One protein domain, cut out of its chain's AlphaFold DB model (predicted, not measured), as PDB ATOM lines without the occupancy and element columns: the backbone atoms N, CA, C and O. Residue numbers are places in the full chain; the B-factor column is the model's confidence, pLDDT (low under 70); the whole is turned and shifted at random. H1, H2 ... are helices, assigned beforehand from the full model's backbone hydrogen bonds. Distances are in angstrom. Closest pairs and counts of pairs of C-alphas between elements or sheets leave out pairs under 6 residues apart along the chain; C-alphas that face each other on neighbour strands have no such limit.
ATOM      1  N   ALA A   7     -10.846 -13.007  16.281       95.62
ATOM      2  CA  ALA A   7      -9.874 -13.647  17.161       95.62
ATOM      3  C   ALA A   7     -10.348 -13.705  18.625       95.62
ATOM      4  O   ALA A   7     -10.204 -14.741  19.266       95.62
ATOM      5  N   ILE A   8     -10.960 -12.633  19.142       94.75
ATOM      6  CA  ILE A   8     -11.505 -12.601  20.508       94.75
ATOM      7  C   ILE A   8     -12.653 -13.610  20.630       94.75
ATOM      8  O   ILE A   8     -12.710 -14.358  21.604       94.75
ATOM      9  N   LEU A   9     -13.531 -13.664  19.620       93.06
ATOM     10  CA  LEU A   9     -14.657 -14.603  19.569       93.06
ATOM     11  C   LEU A   9     -14.197 -16.066  19.516       93.06
ATOM     12  O   LEU A   9     -14.785 -16.919  20.176       93.06
ATOM     13  N   ASN A  10     -13.150 -16.364  18.749       95.06
ATOM     14  CA  ASN A  10     -12.589 -17.712  18.683       95.06
ATOM     15  C   ASN A  10     -11.931 -18.112  20.008       95.06
ATOM     16  O   ASN A  10     -12.135 -19.228  20.485       95.06
ATOM     17  N   ASP A  11     -11.178 -17.204  20.625       96.44
ATOM     18  CA  ASP A  11     -10.475 -17.474  21.878       96.44
ATOM     19  C   ASP A  11     -11.450 -17.714  23.050       96.44
ATOM     20  O   ASP A  11     -11.206 -18.610  23.854       96.44
ATOM     21  N   ILE A  12     -12.572 -16.983  23.144       94.38
ATOM     22  CA  ILE A  12     -13.589 -17.240  24.187       94.38
ATOM     23  C   ILE A  12     -14.349 -18.548  23.924       94.38
ATOM     24  O   ILE A  12     -14.587 -19.319  24.849       94.38
ATOM     25  N   LYS A  13     -14.681 -18.852  22.660       91.88
ATOM     26  CA  LYS A  13     -15.397 -20.089  22.286       91.88
ATOM     27  C   LYS A  13     -14.556 -21.348  22.487       91.88
ATOM     28  O   LYS A  13     -15.102 -22.399  22.800       91.88
ATOM     29  N   SER A  14     -13.245 -21.241  22.294       95.81
ATOM     30  CA  SER A  14     -12.289 -22.330  22.542       95.81
ATOM     31  C   SER A  14     -11.902 -22.476  24.017       95.81
ATOM     32  O   SER A  14     -11.173 -23.404  24.352       95.81
ATOM     33  N   GLY A  15     -12.352 -21.571  24.896       95.31
ATOM     34  CA  GLY A  15     -11.973 -21.554  26.311       95.31
ATOM     35  C   GLY A  15     -10.540 -21.075  26.575       95.31
ATOM     36  O   GLY A  15     -10.055 -21.185  27.696       95.31
ATOM     37  N   LYS A  16      -9.846 -20.533  25.565       96.94
ATOM     38  CA  LYS A  16      -8.479 -20.001  25.698       96.94
ATOM     39  C   LYS A  16      -8.427 -18.720  26.531       96.94
ATOM     40  O   LYS A  16      -7.403 -18.414  27.140       96.94
ATOM     41  N   ILE A  17      -9.508 -17.950  26.511       97.12
ATOM     42  CA  ILE A  17      -9.732 -16.828  27.421       97.12
ATOM     43  C   ILE A  17     -11.064 -17.033  28.124       97.12
ATOM     44  O   ILE A  17     -11.978 -17.639  27.573       97.12
ATOM     45  N   ASP A  18     -11.170 -16.487  29.324       95.81
ATOM     46  CA  ASP A  18     -12.422 -16.368  30.049       95.81
ATOM     47  C   ASP A  18     -13.130 -15.045  29.709       95.81
ATOM     48  O   ASP A  18     -12.704 -14.251  28.857       95.81
ATOM     49  N   ARG A  19     -14.251 -14.800  30.389       93.69
ATOM     50  CA  ARG A  19     -15.055 -13.589  30.214       93.69
ATOM     51  C   ARG A  19     -14.269 -12.312  30.533       93.69
ATOM     52  O   ARG A  19     -14.433 -11.315  29.831       93.69
ATOM     53  N   ASP A  20     -13.406 -12.327  31.540       95.19
ATOM     54  CA  ASP A  20     -12.614 -11.150  31.910       95.19
ATOM     55  C   ASP A  20     -11.525 -10.861  30.872       95.19
ATOM     56  O   ASP A  20     -11.333  -9.711  30.458       95.19
ATOM     57  N   GLY A  21     -10.883 -11.910  30.354       96.19
ATOM     58  CA  GLY A  21      -9.970 -11.840  29.220       96.19
ATOM     59  C   GLY A  21     -10.647 -11.287  27.967       96.19
ATOM     60  O   GLY A  21     -10.076 -10.422  27.291       96.19
ATOM     61  N   TYR A  22     -11.883 -11.710  27.691       95.81
ATOM     62  CA  TYR A  22     -12.704 -11.140  26.624       95.81
ATOM     63  C   TYR A  22     -12.926  -9.638  26.839       95.81
ATOM     64  O   TYR A  22     -12.626  -8.840  25.949       95.81
ATOM     65  N   ILE A  23     -13.412  -9.235  28.022       94.94
ATOM     66  CA  ILE A  23     -13.735  -7.832  28.332       94.94
ATOM     67  C   ILE A  23     -12.499  -6.952  28.166       94.94
ATOM     68  O   ILE A  23     -12.582  -5.872  27.576       94.94
ATOM     69  N   LYS A  24     -11.344  -7.407  28.664       95.81
ATOM     70  CA  LYS A  24     -10.080  -6.681  28.546       95.81
ATOM     71  C   LYS A  24      -9.702  -6.457  27.082       95.81
ATOM     72  O   LYS A  24      -9.510  -5.315  26.672       95.81
ATOM     73  N   ARG A  25      -9.652  -7.526  26.282       96.06
ATOM     74  CA  ARG A  25      -9.256  -7.439  24.867       96.06
ATOM     75  C   ARG A  25     -10.232  -6.610  24.045       96.06
ATOM     76  O   ARG A  25      -9.807  -5.815  23.213       96.06
ATOM     77  N   TYR A  26     -11.524  -6.756  24.307       95.56
ATOM     78  CA  TYR A  26     -12.545  -5.980  23.623       95.56
ATOM     79  C   TYR A  26     -12.452  -4.486  23.968       95.56
ATOM     80  O   TYR A  26     -12.537  -3.641  23.082       95.56
ATOM     81  N   ARG A  27     -12.166  -4.129  25.228       93.56
ATOM     82  CA  ARG A  27     -11.874  -2.731  25.599       93.56
ATOM     83  C   ARG A  27     -10.656  -2.184  24.862       93.56
ATOM     84  O   ARG A  27     -10.697  -1.048  24.398       93.56
ATOM     85  N   ASP A  28      -9.592  -2.972  24.741       94.81
ATOM     86  CA  ASP A  28      -8.395  -2.557  24.005       94.81
ATOM     87  C   ASP A  28      -8.695  -2.363  22.508       94.81
ATOM     88  O   ASP A  28      -8.213  -1.400  21.910       94.81
ATOM     89  N   GLN A  29      -9.541  -3.212  21.914       95.06
ATOM     90  CA  GLN A  29     -10.041  -3.033  20.549       95.06
ATOM     91  C   GLN A  29     -10.810  -1.712  20.409       95.06
ATOM     92  O   GLN A  29     -10.484  -0.911  19.533       95.06
ATOM     93  N   LEU A  30     -11.776  -1.443  21.296       93.00
ATOM     94  CA  LEU A  30     -12.564  -0.206  21.259       93.00
ATOM     95  C   LEU A  30     -11.692   1.046  21.420       93.00
ATOM     96  O   LEU A  30     -11.935   2.037  20.741       93.00
ATOM     97  N   ARG A  31     -10.642   1.004  22.253       92.38
ATOM     98  CA  ARG A  31      -9.691   2.123  22.384       92.38
ATOM     99  C   ARG A  31      -8.962   2.432  21.078       92.38
ATOM    100  O   ARG A  31      -8.763   3.601  20.772       92.38
ATOM    101  N   LYS A  32      -8.577   1.413  20.302       94.44
ATOM    102  CA  LYS A  32      -7.879   1.610  19.018       94.44
ATOM    103  C   LYS A  32      -8.756   2.318  17.991       94.44
ATOM    104  O   LYS A  32      -8.262   3.143  17.233       94.44
ATOM    105  N   VAL A  33     -10.049   2.004  17.980       93.75
ATOM    106  CA  VAL A  33     -11.026   2.613  17.064       93.75
ATOM    107  C   VAL A  33     -11.788   3.780  17.698       93.75
ATOM    108  O   VAL A  33     -12.736   4.287  17.102       93.75
ATOM    109  N   TRP A  34     -11.375   4.227  18.888       91.75
ATOM    110  CA  TRP A  34     -12.069   5.261  19.650       91.75
ATOM    111  C   TRP A  34     -12.265   6.573  18.883       91.75
ATOM    112  O   TRP A  34     -13.375   7.094  18.942       91.75
ATOM    113  N   PRO A  35     -11.281   7.106  18.129       93.88
ATOM    114  CA  PRO A  35     -11.500   8.325  17.349       93.88
ATOM    115  C   PRO A  35     -12.688   8.207  16.386       93.88
ATOM    116  O   PRO A  35     -13.495   9.125  16.295       93.88
ATOM    117  N   ASN A  36     -12.855   7.046  15.748       94.88
ATOM    118  CA  ASN A  36     -13.965   6.793  14.827       94.88
ATOM    119  C   ASN A  36     -15.293   6.649  15.579       94.88
ATOM    120  O   ASN A  36     -16.309   7.170  15.128       94.88
ATOM    121  N   ILE A  37     -15.276   5.974  16.737       92.56
ATOM    122  CA  ILE A  37     -16.450   5.865  17.618       92.56
ATOM    123  C   ILE A  37     -16.898   7.251  18.051       92.56
ATOM    124  O   ILE A  37     -18.084   7.544  17.992       92.56
ATOM    125  N   LYS A  38     -15.955   8.098  18.464       92.19
ATOM    126  CA  LYS A  38     -16.244   9.446  18.927       92.19
ATOM    127  C   LYS A  38     -16.844  10.302  17.815       92.19
ATOM    128  O   LYS A  38     -17.889  10.883  18.039       92.19
ATOM    129  N   VAL A  39     -16.247  10.319  16.622       95.00
ATOM    130  CA  VAL A  39     -16.798  11.071  15.479       95.00
ATOM    131  C   VAL A  39     -18.217  10.613  15.143       95.00
ATOM    132  O   VAL A  39     -19.084  11.442  14.889       95.00
ATOM    133  N   TRP A  40     -18.474   9.304  15.173       93.38
ATOM    134  CA  TRP A  40     -19.818   8.773  14.968       93.38
ATOM    135  C   TRP A  40     -20.783   9.184  16.089       93.38
ATOM    136  O   TRP A  40     -21.880   9.636  15.793       93.38
ATOM    137  N   LEU A  41     -20.362   9.082  17.357       91.81
ATOM    138  CA  LEU A  41     -21.158   9.499  18.515       91.81
ATOM    139  C   LEU A  41     -21.469  10.995  18.490       91.81
ATOM    140  O   LEU A  41     -22.589  11.365  18.800       91.81
ATOM    141  N   ASP A  42     -20.510  11.847  18.129       94.00
ATOM    142  CA  ASP A  42     -20.678  13.305  18.066       94.00
ATOM    143  C   ASP A  42     -21.686  13.713  16.969       94.00
ATOM    144  O   ASP A  42     -22.273  14.787  17.046       94.00
ATOM    145  N   THR A  51     -30.874   1.700  16.991       87.38
ATOM    146  CA  THR A  51     -30.725   0.426  17.710       87.38
ATOM    147  C   THR A  51     -29.389  -0.252  17.399       87.38
ATOM    148  O   THR A  51     -29.057  -0.517  16.243       87.38
ATOM    149  N   LEU A  52     -28.629  -0.608  18.442       85.88
ATOM    150  CA  LEU A  52     -27.410  -1.415  18.319       85.88
ATOM    151  C   LEU A  52     -27.727  -2.917  18.404       85.88
ATOM    152  O   LEU A  52     -27.945  -3.460  19.488       85.88
ATOM    153  N   CYS A  53     -27.682  -3.604  17.264       87.38
ATOM    154  CA  CYS A  53     -27.944  -5.042  17.184       87.38
ATOM    155  C   CYS A  53     -26.721  -5.899  17.575       87.38
ATOM    156  O   CYS A  53     -25.580  -5.565  17.249       87.38
ATOM    157  N   CYS A  54     -26.969  -7.040  18.232       88.44
ATOM    158  CA  CYS A  54     -25.974  -8.079  18.533       88.44
ATOM    159  C   CYS A  54     -26.519  -9.477  18.171       88.44
ATOM    160  O   CYS A  54     -27.718  -9.628  17.948       88.44
ATOM    161  N   TRP A  55     -25.644 -10.482  18.056       87.00
ATOM    162  CA  TRP A  55     -26.025 -11.855  17.659       87.00
ATOM    163  C   TRP A  55     -26.220 -12.785  18.863       87.00
ATOM    164  O   TRP A  55     -26.555 -13.960  18.712       87.00
ATOM    165  N   GLU A  56     -25.948 -12.283  20.062       87.06
ATOM    166  CA  GLU A  56     -26.071 -13.004  21.315       87.06
ATOM    167  C   GLU A  56     -27.538 -13.153  21.729       87.06
ATOM    168  O   GLU A  56     -28.356 -12.248  21.553       87.06
ATOM    169  N   LYS A  57     -27.874 -14.313  22.299       85.88
ATOM    170  CA  LYS A  57     -29.231 -14.590  22.768       85.88
ATOM    171  C   LYS A  57     -29.545 -13.756  24.010       85.88
ATOM    172  O   LYS A  57     -28.657 -13.385  24.780       85.88
ATOM    173  N   ALA A  58     -30.830 -13.495  24.233       82.06
ATOM    174  CA  ALA A  58     -31.283 -12.860  25.464       82.06
ATOM    175  C   ALA A  58     -30.854 -13.690  26.689       82.06
ATOM    176  O   ALA A  58     -31.010 -14.908  26.701       82.06
ATOM    177  N   GLY A  59     -30.305 -13.020  27.706       82.62
ATOM    178  CA  GLY A  59     -29.768 -13.656  28.916       82.62
ATOM    179  C   GLY A  59     -28.284 -14.034  28.836       82.62
ATOM    180  O   GLY A  59     -27.645 -14.164  29.880       82.62
ATOM    181  N   ASP A  60     -27.709 -14.117  27.634       86.94
ATOM    182  CA  ASP A  60     -26.282 -14.382  27.468       86.94
ATOM    183  C   ASP A  60     -25.441 -13.115  27.673       86.94
ATOM    184  O   ASP A  60     -25.898 -11.966  27.606       86.94
ATOM    185  N   PHE A  61     -24.146 -13.321  27.894       86.88
ATOM    186  CA  PHE A  61     -23.176 -12.239  27.850       86.88
ATOM    187  C   PHE A  61     -23.114 -11.631  26.435       86.88
ATOM    188  O   PHE A  61     -22.498 -12.209  25.546       86.88
ATOM    189  N   CYS A  62     -23.716 -10.451  26.238       88.00
ATOM    190  CA  CYS A  62     -23.622  -9.670  24.994       88.00
ATOM    191  C   CYS A  62     -22.647  -8.490  25.144       88.00
ATOM    192  O   CYS A  62     -22.657  -7.752  26.136       88.00
ATOM    193  N   HIS A  63     -21.838  -8.262  24.110       89.75
ATOM    194  CA  HIS A  63     -20.895  -7.144  24.044       89.75
ATOM    195  C   HIS A  63     -21.573  -5.764  24.039       89.75
ATOM    196  O   HIS A  63     -20.952  -4.791  24.474       89.75
ATOM    197  N   ARG A  64     -22.858  -5.660  23.651       90.62
ATOM    198  CA  ARG A  64     -23.630  -4.403  23.739       90.62
ATOM    199  C   ARG A  64     -23.642  -3.833  25.158       90.62
ATOM    200  O   ARG A  64     -23.599  -2.623  25.324       90.62
ATOM    201  N   ASN A  65     -23.609  -4.693  26.180       88.25
ATOM    202  CA  ASN A  65     -23.576  -4.278  27.588       88.25
ATOM    203  C   ASN A  65     -22.268  -3.561  27.953       88.25
ATOM    204  O   ASN A  65     -22.201  -2.833  28.941       88.25
ATOM    205  N   LEU A  66     -21.204  -3.793  27.182       89.56
ATOM    206  CA  LEU A  66     -19.951  -3.061  27.309       89.56
ATOM    207  C   LEU A  66     -20.021  -1.756  26.522       89.56
ATOM    208  O   LEU A  66     -19.598  -0.735  27.049       89.56
ATOM    209  N   VAL A  67     -20.580  -1.786  25.306       90.75
ATOM    210  CA  VAL A  67     -20.741  -0.601  24.447       90.75
ATOM    211  C   VAL A  67     -21.636   0.449  25.099       90.75
ATOM    212  O   VAL A  67     -21.257   1.615  25.136       90.75
ATOM    213  N   ILE A  68     -22.770   0.050  25.681       89.12
ATOM    214  CA  ILE A  68     -23.731   0.991  26.266       89.12
ATOM    215  C   ILE A  68     -23.132   1.801  27.417       89.12
ATOM    216  O   ILE A  68     -23.421   2.981  27.535       89.12
ATOM    217  N   LYS A  69     -22.190   1.229  28.180       88.50
ATOM    218  CA  LYS A  69     -21.449   1.958  29.226       88.50
ATOM    219  C   LYS A  69     -20.569   3.076  28.665       88.50
ATOM    220  O   LYS A  69     -20.259   4.027  29.375       88.50
ATOM    221  N   PHE A  70     -20.108   2.952  27.419       86.25
ATOM    222  CA  PHE A  70     -19.419   4.051  26.744       86.25
ATOM    223  C   PHE A  70     -20.426   5.111  26.313       86.25
ATOM    224  O   PHE A  70     -20.211   6.280  26.608       86.25
ATOM    225  N   VAL A  71     -21.530   4.717  25.676       89.00
ATOM    226  CA  VAL A  71     -22.574   5.666  25.252       89.00
ATOM    227  C   VAL A  71     -23.088   6.467  26.449       89.00
ATOM    228  O   VAL A  71     -23.009   7.685  26.426       89.00
ATOM    229  N   GLU A  72     -23.441   5.799  27.546       90.75
ATOM    230  CA  GLU A  72     -23.865   6.419  28.810       90.75
ATOM    231  C   GLU A  72     -22.873   7.459  29.337       90.75
ATOM    232  O   GLU A  72     -23.259   8.502  29.853       90.75
ATOM    233  N   LYS A  73     -21.572   7.200  29.187       90.50
ATOM    234  CA  LYS A  73     -20.534   8.109  29.667       90.50
ATOM    235  C   LYS A  73     -20.340   9.335  28.768       90.50
ATOM    236  O   LYS A  73     -19.967  10.387  29.280       90.50
ATOM    237  N   TYR A  74     -20.484   9.189  27.450       91.25
ATOM    238  CA  TYR A  74     -20.088  10.217  26.474       91.25
ATOM    239  C   TYR A  74     -21.265  10.958  25.829       91.25
ATOM    240  O   TYR A  74     -21.125  12.137  25.522       91.25
ATOM    241  N   ARG A  75     -22.391  10.274  25.630       92.50
ATOM    242  CA  ARG A  75     -23.649  10.783  25.068       92.50
ATOM    243  C   ARG A  75     -24.838  10.201  25.857       92.50
ATOM    244  O   ARG A  75     -25.595   9.395  25.313       92.50
ATOM    245  N   PRO A  76     -24.977  10.520  27.162       92.06
ATOM    246  CA  PRO A  76     -26.099  10.035  27.975       92.06
ATOM    247  C   PRO A  76     -27.464  10.472  27.428       92.06
ATOM    248  O   PRO A  76     -28.459   9.801  27.671       92.06
ATOM    249  N   ASP A  77     -27.496  11.572  26.679       92.31
ATOM    250  CA  ASP A  77     -28.651  12.100  25.955       92.31
ATOM    251  C   ASP A  77     -29.151  11.176  24.835       92.31
ATOM    252  O   ASP A  77     -30.320  11.234  24.486       92.31
ATOM    253  N   CYS A  78     -28.306  10.279  24.316       90.00
ATOM    254  CA  CYS A  78     -28.686   9.282  23.308       90.00
ATOM    255  C   CYS A  78     -29.134   7.938  23.919       90.00
ATOM    256  O   CYS A  78     -29.161   6.919  23.226       90.00
TER     257      CYS A  78
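This is residues 7 to 42 and 51 to 78 of the 86 residues of an uncharacterized protein of Crocosphaera chwakensis CCY0110 (UniProt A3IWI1). A loose frame of helices: H2 is the long bar, H1 folds back beside its first turns as a helical hairpin, and H3 turns off at its far end. H4 crosses the gap between H2 and H3 with few contacts to either, and a long loop, residues 51 to 63, leads into it. The printed part has 64 residues with four named helices, H1, H2, H3 and H4 along the chain, and no named strand; the class is all helix. It is only just loose, close to compact, with a radius of gyration of the C-alphas of 12.9 A and spans of 37 by 27 by 16 A.

H2, residues 19 to 32, is the longest helix. It touches H1, residues 7 to 13, at a shallow tilt of 15 degrees, opposite ways; their closest C-alphas are those of Ile 8 and Tyr 22, 6.4 A apart. H3, residues 34 to 42, and H2 meet only through their link. H4, residues 64 to 74, is close to H2 but not clearly touching, at a steep tilt of 45 degrees, the closest C-alphas, of Ile 23 and Leu 66, being 7.9 A apart. H4 is likewise close to H3 but not clearly touching, at a steep tilt of 67 degrees, with the closest C-alphas, of Leu 41 and Val 71, 7.9 A apart. H1 is apart from H3 and H4. Every O i to N i+4 pair is within hydrogen-bond range in H1, H2 and H3; in H4 it is 5 of 7.

H2 is 20.2 A long from C-alpha 19 at (-15.055, -13.589, 30.214), and H4 is 15.3 A. H3 measures 11.9 A and H1 9.9 A, from C-alpha 7 at (-9.874, -13.647, 17.161). H4 ends at C-alpha 74 at (-20.088, 10.217, 26.474).

The two C-alphas farthest apart are those of Ser 14 and Asp 77, 38.3 A. Residues 43 to 50 are not printed, and C-alphas 42 and 51 are 16.3 A apart across the cut. The links H1 to H2 and H2 to H3 are tight. Residues 31 to 36, of which 34 to 36 belong to H3, stand free. The mean pLDDT of the printed part is 91.9, and no printed residue is under 70.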